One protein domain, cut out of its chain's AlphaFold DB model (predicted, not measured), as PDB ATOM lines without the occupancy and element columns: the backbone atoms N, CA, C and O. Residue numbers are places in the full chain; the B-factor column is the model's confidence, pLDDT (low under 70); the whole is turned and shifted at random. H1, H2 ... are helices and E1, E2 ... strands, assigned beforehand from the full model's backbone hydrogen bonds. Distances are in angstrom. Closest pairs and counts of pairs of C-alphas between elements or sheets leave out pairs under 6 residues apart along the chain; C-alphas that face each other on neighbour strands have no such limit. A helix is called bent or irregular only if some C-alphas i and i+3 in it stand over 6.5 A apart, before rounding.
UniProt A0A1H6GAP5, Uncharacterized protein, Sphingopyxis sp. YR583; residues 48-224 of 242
ATOM      1  N   PRO A  48     294.199 174.264 315.307       93.44
ATOM      2  CA  PRO A  48     294.536 174.992 316.521       93.44
ATOM      3  C   PRO A  48     296.048 175.131 316.654       93.44
ATOM      4  O   PRO A  48     296.793 174.157 316.538       93.44
ATOM      5  N   LEU A  49     296.506 176.354 316.891       94.69
ATOM      6  CA  LEU A  49     297.916 176.634 317.087       94.69
ATOM      7  C   LEU A  49     298.320 176.336 318.523       94.69
ATOM      8  O   LEU A  49     299.466 175.956 318.729       94.69
ATOM      9  N   TYR A  50     297.416 176.459 319.495       94.00
ATOM     10  CA  TYR A  50     297.698 176.252 320.914       94.00
ATOM     11  C   TYR A  50     296.866 175.102 321.485       94.00
ATOM     12  O   TYR A  50     295.721 174.876 321.079       94.00
ATOM     13  N   GLY A  51     297.470 174.370 322.418       90.06
ATOM     14  CA  GLY A  51     296.930 173.170 323.043       90.06
ATOM     15  C   GLY A  51     297.469 172.966 324.459       90.06
ATOM     16  O   GLY A  51     297.957 173.897 325.087       90.06
ATOM     17  N   TYR A  52     297.355 171.743 324.976       82.50
ATOM     18  CA  TYR A  52     297.541 171.436 326.402       82.50
ATOM     19  C   TYR A  52     298.906 171.837 326.995       82.50
ATOM     20  O   TYR A  52     298.984 172.167 328.172       82.50
ATOM     21  N   GLU A  53     299.973 171.824 326.194       84.06
ATOM     22  CA  GLU A  53     301.328 172.182 326.645       84.06
ATOM     23  C   GLU A  53     301.579 173.699 326.704       84.06
ATOM     24  O   GLU A  53     302.659 174.140 327.094       84.06
ATOM     25  N   ASP A  54     300.603 174.508 326.292       89.81
ATOM     26  CA  ASP A  54     300.705 175.961 326.284       89.81
ATOM     27  C   ASP A  54     300.161 176.588 327.572       89.81
ATOM     28  O   ASP A  54     299.456 175.960 328.362       89.81
ATOM     29  N   ASP A  55     300.460 177.874 327.768       89.06
ATOM     30  CA  ASP A  55     299.970 178.681 328.891       89.06
ATOM     31  C   ASP A  55     298.483 179.059 328.718       89.06
ATOM     32  O   ASP A  55     298.116 180.236 328.674       89.06
ATOM     33  N   LEU A  56     297.629 178.047 328.536       92.12
ATOM     34  CA  LEU A  56     296.193 178.197 328.334       92.12
ATOM     35  C   LEU A  56     295.517 178.670 329.623       92.12
ATOM     36  O   LEU A  56     295.734 178.121 330.703       92.12
ATOM     37  N   ILE A  57     294.646 179.665 329.486       93.12
ATOM     38  CA  ILE A  57     293.767 180.160 330.537       93.12
ATOM     39  C   ILE A  57     292.316 179.835 330.142       93.12
ATOM     40  O   ILE A  57     291.884 180.229 329.050       93.12
ATOM     41  N   PRO A  58     291.550 179.158 331.020       92.94
ATOM     42  CA  PRO A  58     291.883 178.808 332.410       92.94
ATOM     43  C   PRO A  58     292.852 177.620 332.568       92.94
ATOM     44  O   PRO A  58     292.877 176.716 331.738       92.94
ATOM     45  N   LYS A  59     293.609 177.607 333.678       91.75
ATOM     46  CA  LYS A  59     294.505 176.505 334.078       91.75
ATOM     47  C   LYS A  59     293.813 175.539 335.021       91.75
ATOM     48  O   LYS A  59     293.080 175.977 335.902       91.75
ATOM     49  N   HIS A  60     294.121 174.254 334.893       90.94
ATOM     50  CA  HIS A  60     293.711 173.264 335.883       90.94
ATOM     51  C   HIS A  60     294.503 173.430 337.185       90.94
ATOM     52  O   HIS A  60     295.669 173.831 337.163       90.94
ATOM     53  N   PHE A  61     293.874 173.101 338.308       90.62
ATOM     54  CA  PHE A  61     294.549 172.895 339.584       90.62
ATOM     55  C   PHE A  61     293.983 171.663 340.286       90.62
ATOM     56  O   PHE A  61     292.825 171.295 340.075       90.62
ATOM     57  N   SER A  62     294.814 171.057 341.124       90.56
ATOM     58  CA  SER A  62     294.447 170.032 342.096       90.56
ATOM     59  C   SER A  62     295.322 170.218 343.333       90.56
ATOM     60  O   SER A  62     296.517 170.482 343.166       90.56
ATOM     61  N   ASP A  63     294.769 170.088 344.533       90.62
ATOM     62  CA  ASP A  63     295.518 170.164 345.793       90.62
ATOM     63  C   ASP A  63     295.478 168.854 346.598       90.62
ATOM     64  O   ASP A  63     294.804 167.887 346.232       90.62
ATOM     65  N   ASP A  64     296.250 168.821 347.688       94.00
ATOM     66  CA  ASP A  64     296.409 167.646 348.554       94.00
ATOM     67  C   ASP A  64     295.130 167.304 349.342       94.00
ATOM     68  O   ASP A  64     294.944 166.157 349.750       94.00
ATOM     69  N   ASP A  65     294.224 168.273 349.507       93.88
ATOM     70  CA  ASP A  65     292.926 168.095 350.169       93.88
ATOM     71  C   ASP A  65     291.874 167.486 349.219       93.88
ATOM     72  O   ASP A  65     290.720 167.263 349.596       93.88
ATOM     73  N   GLY A  66     292.268 167.184 347.976       88.25
ATOM     74  CA  GLY A  66     291.409 166.602 346.953       88.25
ATOM     75  C   GLY A  66     290.507 167.621 346.260       88.25
ATOM     76  O   GLY A  66     289.567 167.225 345.566       88.25
ATOM     77  N   SER A  67     290.765 168.920 346.425       87.62
ATOM     78  CA  SER A  67     290.084 169.969 345.677       87.62
ATOM     79  C   SER A  67     290.694 170.077 344.276       87.62
ATOM     80  O   SER A  67     291.897 169.912 344.076       87.62
ATOM     81  N   PHE A  68     289.851 170.287 343.270       89.06
ATOM     82  CA  PHE A  68     290.271 170.414 341.879       89.06
ATOM     83  C   PHE A  68     289.339 171.356 341.124       89.06
ATOM     84  O   PHE A  68     288.165 171.514 341.466       89.06
ATOM     85  N   GLY A  69     289.858 171.989 340.079       89.12
ATOM     86  CA  GLY A  69     289.067 172.877 339.244       89.12
ATOM     87  C   GLY A  69     289.911 173.687 338.279       89.12
ATOM     88  O   GLY A  69     290.990 173.271 337.860       89.12
ATOM     89  N   CYS A  70     289.402 174.867 337.933       91.69
ATOM     90  CA  CYS A  70     290.002 175.735 336.934       91.69
ATOM     91  C   CYS A  70     290.197 177.149 337.482       91.69
ATOM     92  O   CYS A  70     289.244 177.778 337.940       91.69
ATOM     93  N   ILE A  71     291.420 177.665 337.388       91.38
ATOM     94  CA  ILE A  71     291.774 179.033 337.769       91.38
ATOM     95  C   ILE A  71     291.940 179.862 336.501       91.38
ATOM     96  O   ILE A  71     292.725 179.529 335.612       91.38
ATOM     97  N   SER A  72     291.212 180.976 336.433       93.19
ATOM     98  CA  SER A  72     291.325 181.944 335.347       93.19
ATOM     99  C   SER A  72     291.943 183.244 335.845       93.19
ATOM    100  O   SER A  72     291.532 183.779 336.872       93.19
ATOM    101  N   ARG A  73     292.893 183.790 335.079       95.25
ATOM    102  CA  ARG A  73     293.343 185.183 335.244       95.25
ATOM    103  C   ARG A  73     292.460 186.176 334.490       95.25
ATOM    104  O   ARG A  73     292.607 187.370 334.704       95.25
ATOM    105  N   VAL A  74     291.568 185.704 333.623       96.94
ATOM    106  CA  VAL A  74     290.628 186.530 332.857       96.94
ATOM    107  C   VAL A  74     289.247 186.445 333.497       96.94
ATOM    108  O   VAL A  74     288.783 185.342 333.800       96.94
ATOM    109  N   ALA A  75     288.609 187.596 333.721       96.94
ATOM    110  CA  ALA A  75     287.277 187.658 334.316       96.94
ATOM    111  C   ALA A  75     286.233 186.926 333.451       96.94
ATOM    112  O   ALA A  75     286.203 187.057 332.227       96.94
ATOM    113  N   THR A  76     285.355 186.160 334.096       95.19
ATOM    114  CA  THR A  76     284.230 185.469 333.448       95.19
ATOM    115  C   THR A  76     282.947 186.283 333.597       95.19
ATOM    116  O   THR A  76     282.701 186.844 334.665       95.19
ATOM    117  N   GLY A  77     282.115 186.317 332.559       94.69
ATOM    118  CA  GLY A  77     280.857 187.065 332.513       94.69
ATOM    119  C   GLY A  77     280.669 187.782 331.179       94.69
ATOM    120  O   GLY A  77     281.139 187.296 330.151       94.69
ATOM    121  N   ASP A  78     279.983 188.923 331.201       95.50
ATOM    122  CA  ASP A  78     279.720 189.754 330.024       95.50
ATOM    123  C   ASP A  78     280.890 190.704 329.751       95.50
ATOM    124  O   ASP A  78     281.411 191.365 330.657       95.50
ATOM    125  N   TRP A  79     281.242 190.818 328.479       97.00
ATOM    126  CA  TRP A  79     282.272 191.697 327.953       97.00
ATOM    127  C   TRP A  79     281.718 192.505 326.783       97.00
ATOM    128  O   TRP A  79     280.899 192.010 326.008       97.00
ATOM    129  N   THR A  80     282.189 193.738 326.642       96.31
ATOM    130  CA  THR A  80     281.928 194.582 325.476       96.31
ATOM    131  C   THR A  80     283.181 194.721 324.639       96.31
ATOM    132  O   THR A  80     284.276 194.897 325.176       96.31
ATOM    133  N   LEU A  81     283.014 194.684 323.324       96.06
ATOM    134  CA  LEU A  81     284.023 195.074 322.356       96.06
ATOM    135  C   LEU A  81     283.541 196.359 321.686       96.06
ATOM    136  O   LEU A  81     282.522 196.382 320.999       96.06
ATOM    137  N   ARG A  82     284.269 197.450 321.926       95.62
ATOM    138  CA  ARG A  82     283.992 198.758 321.323       95.62
ATOM    139  C   ARG A  82     285.172 199.183 320.472       95.62
ATOM    140  O   ARG A  82     286.287 199.272 320.989       95.62
ATOM    141  N   ARG A  83     284.937 199.433 319.185       95.12
ATOM    142  CA  ARG A  83     285.982 199.915 318.281       95.12
ATOM    143  C   ARG A  83     286.424 201.325 318.657       95.12
ATOM    144  O   ARG A  83     285.646 202.100 319.205       95.12
ATOM    145  N   ASN A  84     287.679 201.647 318.370       94.19
ATOM    146  CA  ASN A  84     288.230 202.967 318.674       94.19
ATOM    147  C   ASN A  84     287.832 204.037 317.645       94.19
ATOM    148  O   ASN A  84     287.968 205.220 317.936       94.19
ATOM    149  N   ASP A  85     287.363 203.622 316.465       92.12
ATOM    150  CA  ASP A  85     286.797 204.474 315.410       92.12
ATOM    151  C   ASP A  85     285.262 204.557 315.460       92.12
ATOM    152  O   ASP A  85     284.677 205.279 314.659       92.12
ATOM    153  N   ALA A  86     284.619 203.836 316.385       91.50
ATOM    154  CA  ALA A  86     283.172 203.857 316.551       91.50
ATOM    155  C   ALA A  86     282.705 205.203 317.117       91.50
ATOM    156  O   ALA A  86     283.299 205.729 318.069       91.50
ATOM    157  N   ASP A  87     281.609 205.727 316.574       92.06
ATOM    158  CA  ASP A  87     280.963 206.922 317.097       92.06
ATOM    159  C   ASP A  87     280.240 206.641 318.435       92.06
ATOM    160  O   ASP A  87     280.296 205.547 319.012       92.06
ATOM    161  N   GLU A  88     279.617 207.665 319.019       87.69
ATOM    162  CA  GLU A  88     278.903 207.510 320.291       87.69
ATOM    163  C   GLU A  88     277.632 206.653 320.177       87.69
ATOM    164  O   GLU A  88     277.234 206.039 321.171       87.69
ATOM    165  N   ASN A  89     277.034 206.596 318.985       89.19
ATOM    166  CA  ASN A  89     275.780 205.915 318.670       89.19
ATOM    167  C   ASN A  89     275.988 204.471 318.187       89.19
ATOM    168  O   ASN A  89     275.042 203.681 318.211       89.19
ATOM    169  N   ASP A  90     277.202 204.124 317.769       89.38
ATOM    170  CA  ASP A  90     277.576 202.789 317.337       89.38
ATOM    171  C   ASP A  90     277.395 201.777 318.473       89.38
ATOM    172  O   ASP A  90     277.893 201.924 319.600       89.38
ATOM    173  N   ALA A  91     276.667 200.706 318.163       87.69
ATOM    174  CA  ALA A  91     276.417 199.632 319.105       87.69
ATOM    175  C   ALA A  91     277.724 198.895 319.434       87.69
ATOM    176  O   ALA A  91     278.499 198.529 318.552       87.69
ATOM    177  N   SER A  92     277.960 198.648 320.724       91.81
ATOM    178  CA  SER A  92     279.055 197.774 321.151       91.81
ATOM    179  C   SER A  92     278.703 196.318 320.874       91.81
ATOM    180  O   SER A  92     277.582 195.890 321.148       91.81
ATOM    181  N   GLU A  93     279.680 195.546 320.411       92.94
ATOM    182  CA  GLU A  93     279.544 194.098 320.300       92.94
ATOM    183  C   GLU A  93     279.616 193.467 321.694       92.94
ATOM    184  O   GLU A  93     280.394 193.903 322.552       92.94
ATOM    185  N   TRP A  94     278.818 192.425 321.926       94.25
ATOM    186  CA  TRP A  94     278.770 191.726 323.204       94.25
ATOM    187  C   TRP A  94     279.351 190.321 323.095       94.25
ATOM    188  O   TRP A  94     279.047 189.553 322.183       94.25
ATOM    189  N   MET A  95     280.163 189.966 324.085       95.06
ATOM    190  CA  MET A  95     280.711 188.628 324.267       95.06
ATOM    191  C   MET A  95     280.410 188.151 325.685       95.06
ATOM    192  O   MET A  95     280.332 188.948 326.621       95.06
ATOM    193  N   ARG A  96     280.273 186.841 325.874       94.62
ATOM    194  CA  ARG A  96     280.201 186.216 327.195       94.62
ATOM    195  C   ARG A  96     281.239 185.116 327.289       94.62
ATOM    196  O   ARG A  96     281.285 184.233 326.437       94.62
ATOM    197  N   PHE A  97     282.038 185.171 328.350       95.44
ATOM    198  CA  PHE A  97     283.030 184.153 328.676       95.44
ATOM    199  C   PHE A  97     282.602 183.421 329.941       95.44
ATOM    200  O   PHE A  97     282.639 183.976 331.039       95.44
ATOM    201  N   GLY A  98     282.187 182.169 329.782       92.25
ATOM    202  CA  GLY A  98     281.939 181.241 330.877       92.25
ATOM    203  C   GLY A  98     283.125 180.310 331.095       92.25
ATOM    204  O   GLY A  98     283.931 180.091 330.196       92.25
ATOM    205  N   ASN A  99     283.218 179.722 332.282       89.44
ATOM    206  CA  ASN A  99     284.092 178.575 332.502       89.44
ATOM    207  C   ASN A  99     283.326 177.303 332.112       89.44
ATOM    208  O   ASN A  99     282.205 177.111 332.583       89.44
ATOM    209  N   TYR A 100     283.896 176.458 331.251       83.88
ATOM    210  CA  TYR A 100     283.218 175.246 330.784       83.88
ATOM    211  C   TYR A 100     282.947 174.229 331.900       83.88
ATOM    212  O   TYR A 100     281.912 173.567 331.881       83.88
ATOM    213  N   GLY A 101     283.833 174.114 332.894       70.31
ATOM    214  CA  GLY A 101     283.610 173.223 334.032       70.31
ATOM    215  C   GLY A 101     284.880 172.644 334.647       70.31
ATOM    216  O   GLY A 101     285.993 173.036 334.320       70.31
ATOM    217  N   VAL A 102     284.687 171.692 335.566       61.50
ATOM    218  CA  VAL A 102     285.708 171.225 336.523       61.50
ATOM    219  C   VAL A 102     286.748 170.270 335.905       61.50
ATOM    220  O   VAL A 102     287.888 170.238 336.355       61.50
ATOM    221  N   PHE A 103     286.389 169.506 334.865       57.66
ATOM    222  CA  PHE A 103     287.259 168.459 334.292       57.66
ATOM    223  C   PHE A 103     288.052 168.894 333.051       57.66
ATOM    224  O   PHE A 103     289.110 168.337 332.764       57.66
ATOM    225  N   HIS A 104     287.561 169.893 332.315       75.50
ATOM    226  CA  HIS A 104     288.216 170.425 331.124       75.50
ATOM    227  C   HIS A 104     288.214 171.947 331.205       75.50
ATOM    228  O   HIS A 104     287.208 172.593 330.915       75.50
ATOM    229  N   CYS A 105     289.346 172.515 331.617       88.00
ATOM    230  CA  CYS A 105     289.498 173.959 331.693       88.00
ATOM    231  C   CYS A 105     289.494 174.547 330.284       88.00
ATOM    232  O   CYS A 105     290.466 174.411 329.549       88.00
ATOM    233  N   ALA A 106     288.382 175.175 329.922       92.31
ATOM    234  CA  ALA A 106     288.182 175.908 328.683       92.31
ATOM    235  C   ALA A 106     287.228 177.077 328.942       92.31
ATOM    236  O   ALA A 106     286.446 177.060 329.901       92.31
ATOM    237  N   ILE A 107     287.278 178.085 328.078       94.25
ATOM    238  CA  ILE A 107     286.279 179.147 328.042       94.25
ATOM    239  C   ILE A 107     285.117 178.698 327.155       94.25
ATOM    240  O   ILE A 107     285.316 178.174 326.061       94.25
ATOM    241  N   VAL A 108     283.895 178.903 327.639       93.19
ATOM    242  CA  VAL A 108     282.684 178.894 326.818       93.19
ATOM    243  C   VAL A 108     282.493 180.314 326.320       93.19
ATOM    244  O   VAL A 108     282.149 181.206 327.092       93.19
ATOM    245  N   GLU A 109     282.773 180.524 325.045       94.56
ATOM    246  CA  GLU A 109     282.581 181.798 324.369       94.56
ATOM    247  C   GLU A 109     281.223 181.818 323.681       94.56
ATOM    248  O   GLU A 109     280.924 180.958 322.854       94.56
ATOM    249  N   SER A 110     280.441 182.840 323.996       92.75
ATOM    250  CA  SER A 110     279.143 183.139 323.399       92.75
ATOM    251  C   SER A 110     279.151 184.569 322.869       92.75
ATOM    252  O   SER A 110     279.759 185.449 323.479       92.75
ATOM    253  N   GLY A 111     278.459 184.822 321.759       83.31
ATOM    254  CA  GLY A 111     278.382 186.158 321.169       83.31
ATOM    255  C   GLY A 111     277.173 186.326 320.249       83.31
ATOM    256  O   GLY A 111     276.991 185.559 319.302       83.31
ATOM    257  N   PRO A 112     276.318 187.311 320.545       64.38
ATOM    258  CA  PRO A 112     275.572 188.044 319.537       64.38
ATOM    259  C   PRO A 112     275.800 189.562 319.656       64.38
ATOM    260  O   PRO A 112     276.289 190.065 320.662       64.38
ATOM    261  N   ALA A 113     275.383 190.296 318.621       63.84
ATOM    262  CA  ALA A 113     275.430 191.759 318.586       63.84
ATOM    263  C   ALA A 113     274.661 192.436 319.745       63.84
ATOM    264  O   ALA A 113     275.012 193.546 320.126       63.84
ATOM    265  N   ASP A 114     273.678 191.753 320.352       70.94
ATOM    266  CA  ASP A 114     272.854 192.279 321.449       70.94
ATOM    267  C   ASP A 114     273.058 191.506 322.764       70.94
ATOM    268  O   ASP A 114     273.037 190.272 322.798       70.94
ATOM    269  N   ARG A 115     273.188 192.224 323.886       80.94
ATOM    270  CA  ARG A 115     273.464 191.634 325.210       80.94
ATOM    271  C   ARG A 115     272.399 190.638 325.684       80.94
ATOM    272  O   ARG A 115     272.731 189.606 326.262       80.94
ATOM    273  N   ASP A 116     271.123 190.940 325.464       81.62
ATOM    274  CA  ASP A 116     269.969 190.144 325.914       81.62
ATOM    275  C   ASP A 116     269.863 188.783 325.208       81.62
ATOM    276  O   ASP A 116     269.154 187.882 325.662       81.62
ATOM    277  N   ARG A 117     270.609 188.597 324.115       79.00
ATOM    278  CA  ARG A 117     270.619 187.361 323.328       79.00
ATOM    279  C   ARG A 117     271.787 186.434 323.648       79.00
ATOM    280  O   ARG A 117     271.811 185.321 323.119       79.00
ATOM    281  N   LEU A 118     272.720 186.838 324.517       78.25
ATOM    282  CA  LEU A 118     273.910 186.046 324.864       78.25
ATOM    283  C   LEU A 118     273.557 184.627 325.335       78.25
ATOM    284  O   LEU A 118     274.186 183.671 324.889       78.25
ATOM    285  N   GLU A 119     272.509 184.469 326.147       74.94
ATOM    286  CA  GLU A 119     272.070 183.164 326.678       74.94
ATOM    287  C   GLU A 119     271.561 182.191 325.608       74.94
ATOM    288  O   GLU A 119     271.639 180.979 325.784       74.94
ATOM    289  N   LYS A 120     271.036 182.715 324.498       78.75
ATOM    290  CA  LYS A 120     270.467 181.915 323.401       78.75
ATOM    291  C   LYS A 120     271.431 181.770 322.224       78.75
ATOM    292  O   LYS A 120     271.067 181.175 321.212       78.75
ATOM    293  N   SER A 121     272.623 182.360 322.317       83.25
ATOM    294  CA  SER A 121     273.621 182.302 321.252       83.25
ATOM    295  C   SER A 121     274.304 180.935 321.203       83.25
ATOM    296  O   SER A 121     274.399 180.225 322.206       83.25
ATOM    297  N   GLY A 122     274.785 180.560 320.017       85.88
ATOM    298  CA  GLY A 122     275.705 179.433 319.905       85.88
ATOM    299  C   GLY A 122     276.961 179.702 320.736       85.88
ATOM    300  O   GLY A 122     277.356 180.854 320.916       85.88
ATOM    301  N   TYR A 123     277.585 178.638 321.237       89.94
ATOM    302  CA  TYR A 123     278.841 178.746 321.967       89.94
ATOM    303  C   TYR A 123     279.980 178.043 321.233       89.94
ATOM    304  O   TYR A 123     279.772 177.114 320.448       89.94
ATOM    305  N   ARG A 124     281.205 178.481 321.512       93.06
ATOM    306  CA  ARG A 124     282.452 177.854 321.071       93.06
ATOM    307  C   ARG A 124     283.331 177.607 322.287       93.06
ATOM    308  O   ARG A 124     283.323 178.388 323.232       93.06
ATOM    309  N   TYR A 125     284.122 176.540 322.246       93.56
ATOM    310  CA  TYR A 125     285.230 176.406 323.185       93.56
ATOM    311  C   TYR A 125     286.371 177.306 322.755       93.56
ATOM    312  O   TYR A 125     286.752 177.307 321.579       93.56
ATOM    313  N   SER A 126     286.913 178.044 323.709       95.31
ATOM    314  CA  SER A 126     288.007 178.967 323.480       95.31
ATOM    315  C   SER A 126     289.012 178.971 324.623       95.31
ATOM    316  O   SER A 126     288.795 178.384 325.687       95.31
ATOM    317  N   PHE A 127     290.151 179.608 324.375       95.88
ATOM    318  CA  PHE A 127     291.219 179.769 325.354       95.88
ATOM    319  C   PHE A 127     291.831 181.151 325.228       95.88
ATOM    320  O   PHE A 127     292.121 181.606 324.117       95.88
ATOM    321  N   PHE A 128     292.104 181.776 326.369       97.38
ATOM    322  CA  PHE A 128     293.054 182.875 326.409       97.38
ATOM    323  C   PHE A 128     294.458 182.298 326.516       97.38
ATOM    324  O   PHE A 128     294.694 181.390 327.308       97.38
ATOM    325  N   VAL A 129     295.399 182.822 325.738       97.38
ATOM    326  CA  VAL A 129     296.791 182.361 325.780       97.38
ATOM    327  C   VAL A 129     297.708 183.567 325.820       97.38
ATOM    328  O   VAL A 129     297.628 184.428 324.943       97.38
ATOM    329  N   GLN A 130     298.591 183.633 326.815       97.12
ATOM    330  CA  GLN A 130     299.663 184.621 326.821       97.12
ATOM    331  C   GLN A 130     300.763 184.150 325.864       97.12
ATOM    332  O   GLN A 130     301.463 183.177 326.120       97.12
ATOM    333  N   ILE A 131     300.927 184.847 324.742       97.56
ATOM    334  CA  ILE A 131     301.822 184.426 323.649       97.56
ATOM    335  C   ILE A 131     303.185 185.128 323.679       97.56
ATOM    336  O   ILE A 131     304.061 184.852 322.855       97.56
ATOM    337  N   GLY A 132     303.382 186.056 324.617       97.12
ATOM    338  CA  GLY A 132     304.680 186.658 324.898       97.12
ATOM    339  C   GLY A 132     304.586 188.077 325.438       97.12
ATOM    340  O   GLY A 132     303.571 188.508 325.980       97.12
ATOM    341  N   THR A 133     305.679 188.816 325.285       98.19
ATOM    342  CA  THR A 133     305.777 190.230 325.652       98.19
ATOM    343  C   THR A 133     306.469 191.028 324.548       98.19
ATOM    344  O   THR A 133     307.182 190.484 323.693       98.19
ATOM    345  N   THR A 134     306.235 192.338 324.536       98.25
ATOM    346  CA  THR A 134     306.892 193.297 323.640       98.25
ATOM    347  C   THR A 134     307.059 194.654 324.330       98.25
ATOM    348  O   THR A 134     306.723 194.807 325.507       98.25
ATOM    349  N   ARG A 135     307.603 195.648 323.617       98.25
ATOM    350  CA  ARG A 135     307.627 197.046 324.061       98.25
ATOM    351  C   ARG A 135     306.963 197.956 323.036       98.25
ATOM    352  O   ARG A 135     307.288 197.879 321.853       98.25
ATOM    353  N   VAL A 136     306.108 198.856 323.510       97.44
ATOM    354  CA  VAL A 136     305.418 199.880 322.711       97.44
ATOM    355  C   VAL A 136     305.730 201.232 323.335       97.44
ATOM    356  O   VAL A 136     305.549 201.406 324.539       97.44
ATOM    357  N   ALA A 137     306.302 202.158 322.559       96.38
ATOM    358  CA  ALA A 137     306.804 203.442 323.071       96.38
ATOM    359  C   ALA A 137     307.673 203.293 324.343       96.38
ATOM    360  O   ALA A 137     307.552 204.040 325.312       96.38
ATOM    361  N   GLY A 138     308.518 202.257 324.378       97.44
ATOM    362  CA  GLY A 138     309.390 201.963 325.514       97.44
ATOM    363  C   GLY A 138     308.706 201.331 326.732       97.44
ATOM    364  O   GLY A 138     309.423 200.967 327.661       97.44
ATOM    365  N   LYS A 139     307.386 201.123 326.747       98.12
ATOM    366  CA  LYS A 139     306.656 200.472 327.849       98.12
ATOM    367  C   LYS A 139     306.470 198.976 327.580       98.12
ATOM    368  O   LYS A 139     306.205 198.621 326.432       98.12
ATOM    369  N   PRO A 140     306.633 198.092 328.582       98.19
ATOM    370  CA  PRO A 140     306.372 196.667 328.404       98.19
ATOM    371  C   PRO A 140     304.874 196.413 328.192       98.19
ATOM    372  O   PRO A 140     304.042 197.066 328.817       98.19
ATOM    373  N   VAL A 141     304.554 195.454 327.327       98.44
ATOM    374  CA  VAL A 141     303.189 195.030 326.991       98.44
ATOM    375  C   VAL A 141     303.155 193.503 326.946       98.44
ATOM    376  O   VAL A 141     304.049 192.882 326.364       98.44
ATOM    377  N   GLU A 142     302.143 192.900 327.565       98.50
ATOM    378  CA  GLU A 142     301.833 191.477 327.405       98.50
ATOM    379  C   GLU A 142     301.028 191.273 326.124       98.50
ATOM    380  O   GLU A 142     300.091 192.024 325.852       98.50
ATOM    381  N   LEU A 143     301.384 190.247 325.356       98.62
ATOM    382  CA  LEU A 143     300.656 189.835 324.163       98.62
ATOM    383  C   LEU A 143     299.842 188.592 324.479       98.62
ATOM    384  O   LEU A 143     300.367 187.610 325.009       98.62
ATOM    385  N   TRP A 144     298.577 188.650 324.107       98.62
ATOM    386  CA  TRP A 144     297.584 187.628 324.363       98.62
ATOM    387  C   TRP A 144     296.846 187.291 323.069       98.62
ATOM    388  O   TRP A 144     296.843 188.065 322.110       98.62
ATOM    389  N   ILE A 145     296.206 186.130 323.054       98.25
ATOM    390  CA  ILE A 145     295.209 185.778 322.048       98.25
ATOM    391  C   ILE A 145     293.966 185.215 322.719       98.25
ATOM    392  O   ILE A 145     294.067 184.614 323.789       98.25
ATOM    393  N   LEU A 146     292.830 185.360 322.048       97.88
ATOM    394  CA  LEU A 146     291.675 184.489 322.233       97.88
ATOM    395  C   LEU A 146     291.642 183.519 321.050       97.88
ATOM    396  O   LEU A 146     291.473 183.954 319.912       97.88
ATOM    397  N   GLN A 147     291.863 182.231 321.312       97.38
ATOM    398  CA  GLN A 147     291.706 181.161 320.326       97.38
ATOM    399  C   GLN A 147     290.268 180.650 320.392       97.38
ATOM    400  O   GLN A 147     289.913 180.009 321.377       97.38
ATOM    401  N   SER A 148     289.472 180.880 319.351       96.50
ATOM    402  CA  SER A 148     288.056 180.508 319.296       96.50
ATOM    403  C   SER A 148     287.836 179.292 318.400       96.50
ATOM    404  O   SER A 148     288.155 179.306 317.210       96.50
ATOM    405  N   GLY A 149     287.213 178.237 318.928       92.62
ATOM    406  CA  GLY A 149     286.968 176.982 318.209       92.62
ATOM    407  C   GLY A 149     288.202 176.079 318.083       92.62
ATOM    408  O   GLY A 149     289.319 176.459 318.432       92.62
ATOM    409  N   MET A 150     287.981 174.852 317.601       85.00
ATOM    410  CA  MET A 150     289.028 173.823 317.480       85.00
ATOM    411  C   MET A 150     289.060 173.116 316.117       85.00
ATOM    412  O   MET A 150     290.130 172.741 315.644       85.00
ATOM    413  N   ARG A 151     287.901 172.857 315.490       83.06
ATOM    414  CA  ARG A 151     287.789 172.170 314.191       83.06
ATOM    415  C   ARG A 151     286.619 172.755 313.383       83.06
ATOM    416  O   ARG A 151     285.560 172.948 313.978       83.06
ATOM    417  N   PRO A 152     286.778 173.020 312.068       80.75
ATOM    418  CA  PRO A 152     287.927 172.688 311.216       80.75
ATOM    419  C   PRO A 152     289.128 173.645 311.346       80.75
ATOM    420  O   PRO A 152     289.972 173.649 310.470       80.75
ATOM    421  N   GLY A 153     289.219 174.420 312.423       91.44
ATOM    422  CA  GLY A 153     290.347 175.287 312.722       91.44
ATOM    423  C   GLY A 153     290.039 176.150 313.938       91.44
ATOM    424  O   GLY A 153     289.093 175.869 314.687       91.44
ATOM    425  N   SER A 154     290.801 177.223 314.094       96.12
ATOM    426  CA  SER A 154     290.539 178.237 315.113       96.12
ATOM    427  C   SER A 154     290.631 179.633 314.519       96.12
ATOM    428  O   SER A 154     291.476 179.899 313.661       96.12
ATOM    429  N   ASP A 155     289.789 180.518 315.037       97.31
ATOM    430  CA  ASP A 155     289.912 181.953 314.814       97.31
ATOM    431  C   ASP A 155     290.718 182.572 315.955       97.31
ATOM    432  O   ASP A 155     290.723 182.048 317.072       97.31
ATOM    433  N   TYR A 156     291.404 183.676 315.671       97.88
ATOM    434  CA  TYR A 156     292.257 184.344 316.646       97.88
ATOM    435  C   TYR A 156     291.927 185.824 316.755       97.88
ATOM    436  O   TYR A 156     292.043 186.572 315.781       97.88
ATOM    437  N   LEU A 157     291.606 186.260 317.971       98.06
ATOM    438  CA  LEU A 157     291.632 187.671 318.334       98.06
ATOM    439  C   LEU A 157     293.000 187.999 318.931       98.06
ATOM    440  O   LEU A 157     293.460 187.305 319.839       98.06
ATOM    441  N   LEU A 158     293.657 189.040 318.423       98.62
ATOM    442  CA  LEU A 158     294.941 189.506 318.940       98.62
ATOM    443  C   LEU A 158     294.700 190.536 320.041       98.62
ATOM    444  O   LEU A 158     293.990 191.515 319.829       98.62
ATOM    445  N   LEU A 159     295.305 190.321 321.202       98.75
ATOM    446  CA  LEU A 159     295.045 191.099 322.406       98.75
ATOM    447  C   LEU A 159     296.355 191.612 323.006       98.75
ATOM    448  O   LEU A 159     297.402 190.960 322.937       98.75
ATOM    449  N   ALA A 160     296.293 192.773 323.640       98.62
ATOM    450  CA  ALA A 160     297.391 193.340 324.401       98.62
ATOM    451  C   ALA A 160     296.899 193.958 325.705       98.62
ATOM    452  O   ALA A 160     295.745 194.358 325.837       98.62
ATOM    453  N   ARG A 161     297.797 194.035 326.687       98.44
ATOM    454  CA  ARG A 161     297.561 194.775 327.929       98.44
ATOM    455  C   ARG A 161     298.871 195.160 328.618       98.44
ATOM    456  O   ARG A 161     299.902 194.518 328.386       98.44
ATOM    457  N   PRO A 162     298.855 196.157 329.518       98.19
ATOM    458  CA  PRO A 162     299.951 196.372 330.452       98.19
ATOM    459  C   PRO A 162     300.177 195.138 331.350       98.19
ATOM    460  O   PRO A 162     299.198 194.526 331.788       98.19
ATOM    461  N   PRO A 163     301.434 194.786 331.677       97.75
ATOM    462  CA  PRO A 163     301.718 193.688 332.593       97.75
ATOM    463  C   PRO A 163     301.153 193.947 333.989       97.75
ATOM    464  O   PRO A 163     301.378 195.010 334.569       97.75
ATOM    465  N   SER A 164     300.434 192.971 334.540       96.88
ATOM    466  CA  SER A 164     299.913 193.020 335.912       96.88
ATOM    467  C   SER A 164     299.458 191.636 336.370       96.88
ATOM    468  O   SER A 164     298.902 190.874 335.575       96.88
ATOM    469  N   ASN A 165     299.634 191.356 337.665       95.19
ATOM    470  CA  ASN A 165     299.181 190.133 338.337       95.19
ATOM    471  C   ASN A 165     297.701 190.171 338.757       95.19
ATOM    472  O   ASN A 165     297.197 189.173 339.261       95.19
ATOM    473  N   SER A 166     297.012 191.301 338.571       96.44
ATOM    474  CA  SER A 166     295.582 191.425 338.863       96.44
ATOM    475  C   SER A 166     294.728 190.553 337.941       96.44
ATOM    476  O   SER A 166     295.180 190.134 336.867       96.44
ATOM    477  N   LEU A 167     293.467 190.351 338.337       97.25
ATOM    478  CA  LEU A 167     292.425 189.872 337.434       97.25
ATOM    479  C   LEU A 167     292.401 190.752 336.175       97.25
ATOM    480  O   LEU A 167     292.582 191.974 336.246       97.25
ATOM    481  N   ILE A 168     292.256 190.117 335.017       98.12
ATOM    482  CA  ILE A 168     292.228 190.788 333.725       98.12
ATOM    483  C   ILE A 168     290.776 191.099 333.376       98.12
ATOM    484  O   ILE A 168     289.978 190.192 333.143       98.12
ATOM    485  N   GLU A 169     290.478 192.392 333.322       98.38
ATOM    486  CA  GLU A 169     289.146 192.952 333.047       98.38
ATOM    487  C   GLU A 169     289.125 193.795 331.764       98.38
ATOM    488  O   GLU A 169     288.090 194.325 331.372       98.38
ATOM    489  N   SER A 170     290.273 193.959 331.100       98.50
ATOM    490  CA  SER A 170     290.346 194.688 329.840       98.50
ATOM    491  C   SER A 170     291.546 194.270 328.999       98.50
ATOM    492  O   SER A 170     292.614 193.951 329.535       98.50
ATOM    493  N   PHE A 171     291.357 194.324 327.683       98.69
ATOM    494  CA  PHE A 171     292.397 194.204 326.673       98.69
ATOM    495  C   PHE A 171     292.250 195.305 325.623       98.69
ATOM    496  O   PHE A 171     291.137 195.668 325.235       98.69
ATOM    497  N   ASP A 172     293.385 195.755 325.102       98.56
ATOM    498  CA  ASP A 172     293.442 196.419 323.809       98.56
ATOM    499  C   ASP A 172     293.359 195.334 322.728       98.56
ATOM    500  O   ASP A 172     294.195 194.425 322.677       98.56
ATOM    501  N   VAL A 173     292.343 195.404 321.872       98.44
ATOM    502  CA  VAL A 173     292.235 194.537 320.698       98.44
ATOM    503  C   VAL A 173     293.159 195.102 319.634       98.44
ATOM    504  O   VAL A 173     293.030 196.258 319.227       98.44
ATOM    505  N   LEU A 174     294.122 194.303 319.194       98.50
ATOM    506  CA  LEU A 174     295.099 194.729 318.205       98.50
ATOM    507  C   LEU A 174     294.488 194.711 316.804       98.50
ATOM    508  O   LEU A 174     293.598 193.911 316.509       98.50
ATOM    509  N   GLN A 175     295.007 195.565 315.922       97.44
ATOM    510  CA  GLN A 175     294.664 195.498 314.504       97.44
ATOM    511  C   GLN A 175     295.012 194.136 313.907       97.44
ATOM    512  O   GLN A 175     295.848 193.390 314.421       97.44
ATOM    513  N   ARG A 176     294.368 193.818 312.787       95.44
ATOM    514  CA  ARG A 176     294.523 192.544 312.084       95.44
ATOM    515  C   ARG A 176     294.894 192.781 310.622       95.44
ATOM    516  O   ARG A 176     294.321 192.183 309.719       95.44
ATOM    517  N   ARG A 177     295.868 193.669 310.375       96.19
ATOM    518  CA  ARG A 177     296.388 193.945 309.024       96.19
ATOM    519  C   ARG A 177     297.108 192.706 308.490       96.19
ATOM    520  O   ARG A 177     298.212 192.384 308.936       96.19
ATOM    521  N   CYS A 178     296.498 192.015 307.530       96.19
ATOM    522  CA  CYS A 178     297.058 190.772 307.025       96.19
ATOM    523  C   CYS A 178     298.242 191.019 306.077       96.19
ATOM    524  O   CYS A 178     298.118 191.795 305.124       96.19
ATOM    525  N   PRO A 179     299.385 190.331 306.260       95.62
ATOM    526  CA  PRO A 179     300.427 190.304 305.244       95.62
ATOM    527  C   PRO A 179     299.868 189.779 303.918       95.62
ATOM    528  O   PRO A 179     299.185 188.757 303.902       95.62
ATOM    529  N   ALA A 180     300.213 190.419 302.796       95.38
ATOM    530  CA  ALA A 180     299.682 190.048 301.480       95.38
ATOM    531  C   ALA A 180     299.878 188.556 301.143       95.38
ATOM    532  O   ALA A 180     298.987 187.926 300.586       95.38
ATOM    533  N   ALA A 181     301.011 187.971 301.548       96.56
ATOM    534  CA  ALA A 181     301.314 186.552 301.342       96.56
ATOM    535  C   ALA A 181     300.416 185.583 302.143       96.56
ATOM    536  O   ALA A 181     300.335 184.404 301.805       96.56
ATOM    537  N   ASN A 182     299.757 186.070 303.195       97.31
ATOM    538  CA  ASN A 182     298.889 185.286 304.075       97.31
ATOM    539  C   ASN A 182     297.402 185.516 303.785       97.31
ATOM    540  O   ASN A 182     296.556 184.830 304.360       97.31
ATOM    541  N   ARG A 183     297.067 186.470 302.912       97.19
ATOM    542  CA  ARG A 183     295.683 186.759 302.553       97.19
ATOM    543  C   ARG A 183     295.101 185.589 301.769       97.19
ATOM    544  O   ARG A 183     295.682 185.115 300.792       97.19
ATOM    545  N   ARG A 184     293.942 185.124 302.214       96.25
ATOM    546  CA  ARG A 184     293.126 184.109 301.555       96.25
ATOM    547  C   ARG A 184     291.810 184.752 301.166       96.25
ATOM    548  O   ARG A 184     291.297 185.594 301.895       96.25
ATOM    549  N   GLU A 185     291.291 184.377 300.011       95.88
ATOM    550  CA  GLU A 185     290.041 184.903 299.478       95.88
ATOM    551  C   GLU A 185     289.379 183.793 298.667       95.88
ATOM    552  O   GLU A 185     290.049 183.074 297.919       95.88
ATOM    553  N   GLY A 186     288.084 183.599 298.890       92.06
ATOM    554  CA  GLY A 186     287.272 182.695 298.089       92.06
ATOM    555  C   GLY A 186     286.696 183.408 296.864       92.06
ATOM    556  O   GLY A 186     287.020 184.564 296.595       92.06
ATOM    557  N   PRO A 187     285.799 182.746 296.120       93.69
ATOM    558  CA  PRO A 187     284.950 183.428 295.153       93.69
ATOM    559  C   PRO A 187     284.183 184.587 295.806       93.69
ATOM    560  O   PRO A 187     283.894 184.560 297.006       93.69
ATOM    561  N   LEU A 188     283.823 185.587 295.002       88.19
ATOM    562  CA  LEU A 188     282.953 186.670 295.449       88.19
ATOM    563  C   LEU A 188     281.575 186.098 295.808       88.19
ATOM    564  O   LEU A 188     280.955 185.411 294.995       88.19
ATOM    565  N   MET A 189     281.100 186.397 297.014       88.62
ATOM    566  CA  MET A 189     279.785 185.983 297.499       88.62
ATOM    567  C   MET A 189     278.957 187.217 297.862       88.62
ATOM    568  O   MET A 189     278.750 187.492 299.035       88.62
ATOM    569  N   ASP A 190     278.501 187.958 296.847       88.81
ATOM    570  CA  ASP A 190     277.693 189.182 296.997       88.81
ATOM    571  C   ASP A 190     278.235 190.119 298.103       88.81
ATOM    572  O   ASP A 190     279.360 190.606 297.988       88.81
ATOM    573  N   VAL A 191     277.485 190.321 299.194       84.31
ATOM    574  CA  VAL A 191     277.853 191.179 300.336       84.31
ATOM    575  C   VAL A 191     278.719 190.489 301.398       84.31
ATOM    576  O   VAL A 191     279.156 191.130 302.354       84.31
ATOM    577  N   TRP A 192     278.969 189.184 301.278       85.25
ATOM    578  CA  TRP A 192     279.753 188.425 302.247       85.25
ATOM    579  C   TRP A 192     281.228 188.403 301.860       85.25
ATOM    580  O   TRP A 192     281.630 187.835 300.841       85.25
ATOM    581  N   SER A 193     282.059 188.982 302.725       85.94
ATOM    582  CA  SER A 193     283.505 188.845 302.606       85.94
ATOM    583  C   SER A 193     283.911 187.393 302.851       85.94
ATOM    584  O   SER A 193     283.658 186.833 303.916       85.94
ATOM    585  N   THR A 194     284.591 186.800 301.874       91.19
ATOM    586  CA  THR A 194     285.270 185.503 302.012       91.19
ATOM    587  C   THR A 194     286.758 185.668 302.327       91.19
ATOM    588  O   THR A 194     287.501 184.686 302.376       91.19
ATOM    589  N   ARG A 195     287.216 186.915 302.506       94.06
ATOM    590  CA  ARG A 195     288.615 187.232 302.771       94.06
ATOM    591  C   ARG A 195     288.949 187.012 304.239       94.06
ATOM    592  O   ARG A 195     288.268 187.530 305.119       94.06
ATOM    593  N   TYR A 196     290.052 186.321 304.483       95.69
ATOM    594  CA  TYR A 196     290.624 186.146 305.813       95.69
ATOM    595  C   TYR A 196     292.154 186.089 305.750       95.69
ATOM    596  O   TYR A 196     292.764 185.899 304.693       95.69
ATOM    597  N   CYS A 197     292.788 186.237 306.905       97.69
ATOM    598  CA  CYS A 197     294.219 186.106 307.084       97.69
ATOM    599  C   CYS A 197     294.580 184.696 307.555       97.69
ATOM    600  O   CYS A 197     294.339 184.338 308.708       97.69
ATOM    601  N   GLY A 198     295.182 183.897 306.674       97.75
ATOM    602  CA  GLY A 198     295.645 182.549 306.996       97.75
ATOM    603  C   GLY A 198     296.988 182.577 307.723       97.75
ATOM    604  O   GLY A 198     298.024 182.847 307.113       97.75
ATOM    605  N   VAL A 199     296.995 182.267 309.019       97.75
ATOM    606  CA  VAL A 199     298.210 182.222 309.847       97.75
ATOM    607  C   VAL A 199     298.363 180.835 310.462       97.75
ATOM    608  O   VAL A 199     297.964 180.588 311.588       97.75
ATOM    609  N   ASN A 200     299.030 179.935 309.739       96.38
ATOM    610  CA  ASN A 200     299.134 178.516 310.110       96.38
ATOM    611  C   ASN A 200     300.377 178.180 310.963       96.38
ATOM    612  O   ASN A 200     300.916 177.078 310.889       96.38
ATOM    613  N   SER A 201     300.910 179.132 311.743       97.00
ATOM    614  CA  SER A 201     302.016 178.843 312.674       97.00
ATOM    615  C   SER A 201     302.046 179.774 313.885       97.00
ATOM    616  O   SER A 201     301.830 180.981 313.753       97.00
ATOM    617  N   ARG A 202     302.435 179.240 315.056       97.19
ATOM    618  CA  ARG A 202     302.633 180.025 316.296       97.19
ATOM    619  C   ARG A 202     303.576 181.202 316.084       97.19
ATOM    620  O   ARG A 202     303.260 182.336 316.425       97.19
ATOM    621  N   ARG A 203     304.733 180.940 315.467       97.50
ATOM    622  CA  ARG A 203     305.746 181.964 315.176       97.50
ATOM    623  C   ARG A 203     305.183 183.085 314.299       97.50
ATOM    624  O   ARG A 203     305.469 184.249 314.568       97.50
ATOM    625  N   GLY A 204     304.392 182.739 313.283       97.75
ATOM    626  CA  GLY A 204     303.715 183.711 312.424       97.75
ATOM    627  C   GLY A 204     302.718 184.570 313.198       97.75
ATOM    628  O   GLY A 204     302.757 185.792 313.080       97.75
ATOM    629  N   LEU A 205     301.895 183.953 314.052       98.00
ATOM    630  CA  LEU A 205     300.905 184.664 314.865       98.00
ATOM    631  C   LEU A 205     301.562 185.608 315.883       98.00
ATOM    632  O   LEU A 205     301.152 186.758 316.013       98.00
ATOM    633  N   ILE A 206     302.633 185.166 316.551       98.12
ATOM    634  CA  ILE A 206     303.405 186.001 317.485       98.12
ATOM    635  C   ILE A 206     304.058 187.182 316.761       98.12
ATOM    636  O   ILE A 206     304.067 188.300 317.280       98.12
ATOM    637  N   ALA A 207     304.620 186.956 315.570       98.00
ATOM    638  CA  ALA A 207     305.205 188.026 314.769       98.00
ATOM    639  C   ALA A 207     304.144 189.058 314.352       98.00
ATOM    640  O   ALA A 207     304.392 190.259 314.479       98.00
ATOM    641  N   LEU A 208     302.960 188.595 313.937       98.31
ATOM    642  CA  LEU A 208     301.825 189.455 313.608       98.31
ATOM    643  C   LEU A 208     301.373 190.270 314.829       98.31
ATOM    644  O   LEU A 208     301.327 191.493 314.751       98.31
ATOM    645  N   ALA A 209     301.153 189.631 315.982       98.38
ATOM    646  CA  ALA A 209     300.772 190.313 317.221       98.38
ATOM    647  C   ALA A 209     301.789 191.386 317.640       98.38
ATOM    648  O   ALA A 209     301.414 192.498 318.001       98.38
ATOM    649  N   LYS A 210     303.094 191.102 317.532       98.44
ATOM    650  CA  LYS A 210     304.157 192.082 317.822       98.44
ATOM    651  C   LYS A 210     304.158 193.275 316.870       98.44
ATOM    652  O   LYS A 210     304.538 194.365 317.294       98.44
ATOM    653  N   ALA A 211     303.818 193.066 315.598       98.00
ATOM    654  CA  ALA A 211     303.696 194.146 314.628       98.00
ATOM    655  C   ALA A 211     302.469 195.009 314.942       98.00
ATOM    656  O   ALA A 211     302.601 196.221 315.078       98.00
ATOM    657  N   MET A 212     301.314 194.376 315.155       98.25
ATOM    658  CA  MET A 212     300.041 195.058 315.405       98.25
ATOM    659  C   MET A 212     299.991 195.762 316.763       98.25
ATOM    660  O   MET A 212     299.343 196.790 316.889       98.25
ATOM    661  N   ALA A 213     300.750 195.299 317.760       98.25
ATOM    662  CA  ALA A 213     300.894 195.999 319.037       98.25
ATOM    663  C   ALA A 213     301.576 197.375 318.922       98.25
ATOM    664  O   ALA A 213     301.540 198.152 319.871       98.25
ATOM    665  N   LYS A 214     302.245 197.673 317.801       97.44
ATOM    666  CA  LYS A 214     302.855 198.989 317.549       97.44
ATOM    667  C   LYS A 214     301.907 199.958 316.845       97.44
ATOM    668  O   LYS A 214     302.241 201.134 316.744       97.44
ATOM    669  N   GLU A 215     300.782 199.459 316.349       96.81
ATOM    670  CA  GLU A 215     299.738 200.247 315.707       96.81
ATOM    671  C   GLU A 215     298.727 200.731 316.764       96.81
ATOM    672  O   GLU A 215     298.671 200.168 317.865       96.81
ATOM    673  N   PRO A 216     297.909 201.757 316.466       96.38
ATOM    674  CA  PRO A 216     296.754 202.087 317.294       96.38
ATOM    675  C   PRO A 216     295.861 200.857 317.478       96.38
ATOM    676  O   PRO A 216     295.633 200.118 316.520       96.38
ATOM    677  N   ALA A 217     295.356 200.634 318.692       97.44
ATOM    678  CA  ALA A 217     294.442 199.528 318.954       97.44
ATOM    679  C   ALA A 217     293.187 199.642 318.070       97.44
ATOM    680  O   ALA A 217     292.699 200.742 317.809       97.44
ATOM    681  N   LEU A 218     292.668 198.499 317.628       97.19
ATOM    682  CA  LEU A 218     291.443 198.392 316.838       97.19
ATOM    683  C   LEU A 218     290.210 198.705 317.689       97.19
ATOM    684  O   LEU A 218     289.323 199.455 317.294       97.19
ATOM    685  N   ALA A 219     290.165 198.102 318.870       97.25
ATOM    686  CA  ALA A 219     289.034 198.158 319.776       97.25
ATOM    687  C   ALA A 219     289.509 197.977 321.215       97.25
ATOM    688  O   ALA A 219     290.669 197.639 321.475       97.25
ATOM    689  N   LYS A 220     288.586 198.146 322.155       98.06
ATOM    690  CA  LYS A 220     288.773 197.794 323.554       98.06
ATOM    691  C   LYS A 220     287.784 196.711 323.948       98.06
ATOM    692  O   LYS A 220     286.577 196.890 323.805       98.06
ATOM    693  N   LEU A 221     288.313 195.610 324.470       98.19
ATOM    694  CA  LEU A 221     287.540 194.533 325.073       98.19
ATOM    695  C   LEU A 221     287.488 194.792 326.585       98.19
ATOM    696  O   LEU A 221     288.540 194.881 327.222       98.19
ATOM    697  N   THR A 222     286.298 194.975 327.158       98.12
ATOM    698  CA  THR A 222     286.117 195.396 328.560       98.12
ATOM    699  C   THR A 222     285.088 194.533 329.273       98.12
ATOM    700  O   THR A 222     283.984 194.336 328.776       98.12
ATOM    701  N   PHE A 223     285.441 194.034 330.453       97.75
ATOM    702  CA  PHE A 223     284.535 193.303 331.323       97.75
ATOM    703  C   PHE A 223     283.480 194.247 331.898       97.75
ATOM    704  O   PHE A 223     283.805 195.313 332.419       97.75
ATOM    705  N   VAL A 224     282.214 193.845 331.820       96.31
ATOM    706  CA  VAL A 224     281.078 194.632 332.320       96.31
ATOM    707  C   VAL A 224     280.533 194.069 333.628       96.31
ATOM    708  O   VAL A 224     279.993 194.812 334.446       96.31
TER     709      VAL A 224
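Overview. This is residues 48 to 224 of the 242 residues of an uncharacterized protein of Sphingopyxis sp. YR583 (UniProt A0A1H6GAP5). Picture a closed barrel of eight antiparallel strands, with helix H2 packed slantwise on its outside over E6, E7 and E8, and the short, irregular H1 outside it over E4. The hairpin of E1 and E2 lies toward one end of the longest axis, and the long link of residues 174 to 195 reaches toward the other. The 177 printed residues include two named helices and eleven named strands, in the order E1 E2 E3 E4 E5 H1 E6 E7 E8 E9 E10 H2 E11; it is mostly strand, though under half of the residues are in named elements. It is compact, with a radius of gyration of the C-alphas of 16.9 A and spans of 57 by 41 by 36 A.

Arrangement. Go round the barrel through E3, residues 77 to 83, E4, 93 to 99, E5, 107 to 110, E6, 123 to 136, E7, 139 to 148, E8, 154 to 161, E9, 170 to 173, and E11, 219 to 224, then back to E3. E3 E4 E5 and E6 E7 E8 E9 are meanders, each strand the antiparallel neighbour of the one before. Within hydrogen-bond range you find, for instance, N 79 and O 95, 2.8 A, between E3 and E4; N 129 and O 145, 3.0 A, between E6 and E7; and, where E11 meets E3, N 222 and O 80, 2.8 A. E6 bends by 70 degrees at residue 133; its residues 123 to 126 pair with E5 and 126 to 136 with E7. H2, residues 202 to 212, is on the barrel at a height of 8.3 A; the C-alphas of Leu 158 and Ala 209, its closest to E8, are 6.1 A apart. H1, residues 115 to 120, is on it at 8.7 A and is irregular, with C-alphas 116 and 119 7.3 A apart. In H2 every O i to N i+4 pair is within range; in H1 0 of 2, but 2 of 3 O i to N i+3 pairs.

Along the chain. Find C-alpha 59 at (294.505, 176.505, 334.078), where E1, residues 59 to 62, begins; E2, residues 68 to 71, completes its hairpin, with N 61 and O 69 2.9 A apart. E6 runs 34.0 A, E7 28.6 A, E8 22.1 A and H2 15.3 A. E10, residues 196 to 198, pairs with no named strand. E11 ends at C-alpha 224, (281.078, 194.632, 332.320).

Size, cuts and confidence. The C-alphas farthest apart, of Asp 65 and Asp 190, stand 59.2 A apart. The printed part has no cut, and E9 to E10 is the long link. Mean pLDDT of the printed part is 92.7; residues 102 to 103 and 112 to 113 are under 70.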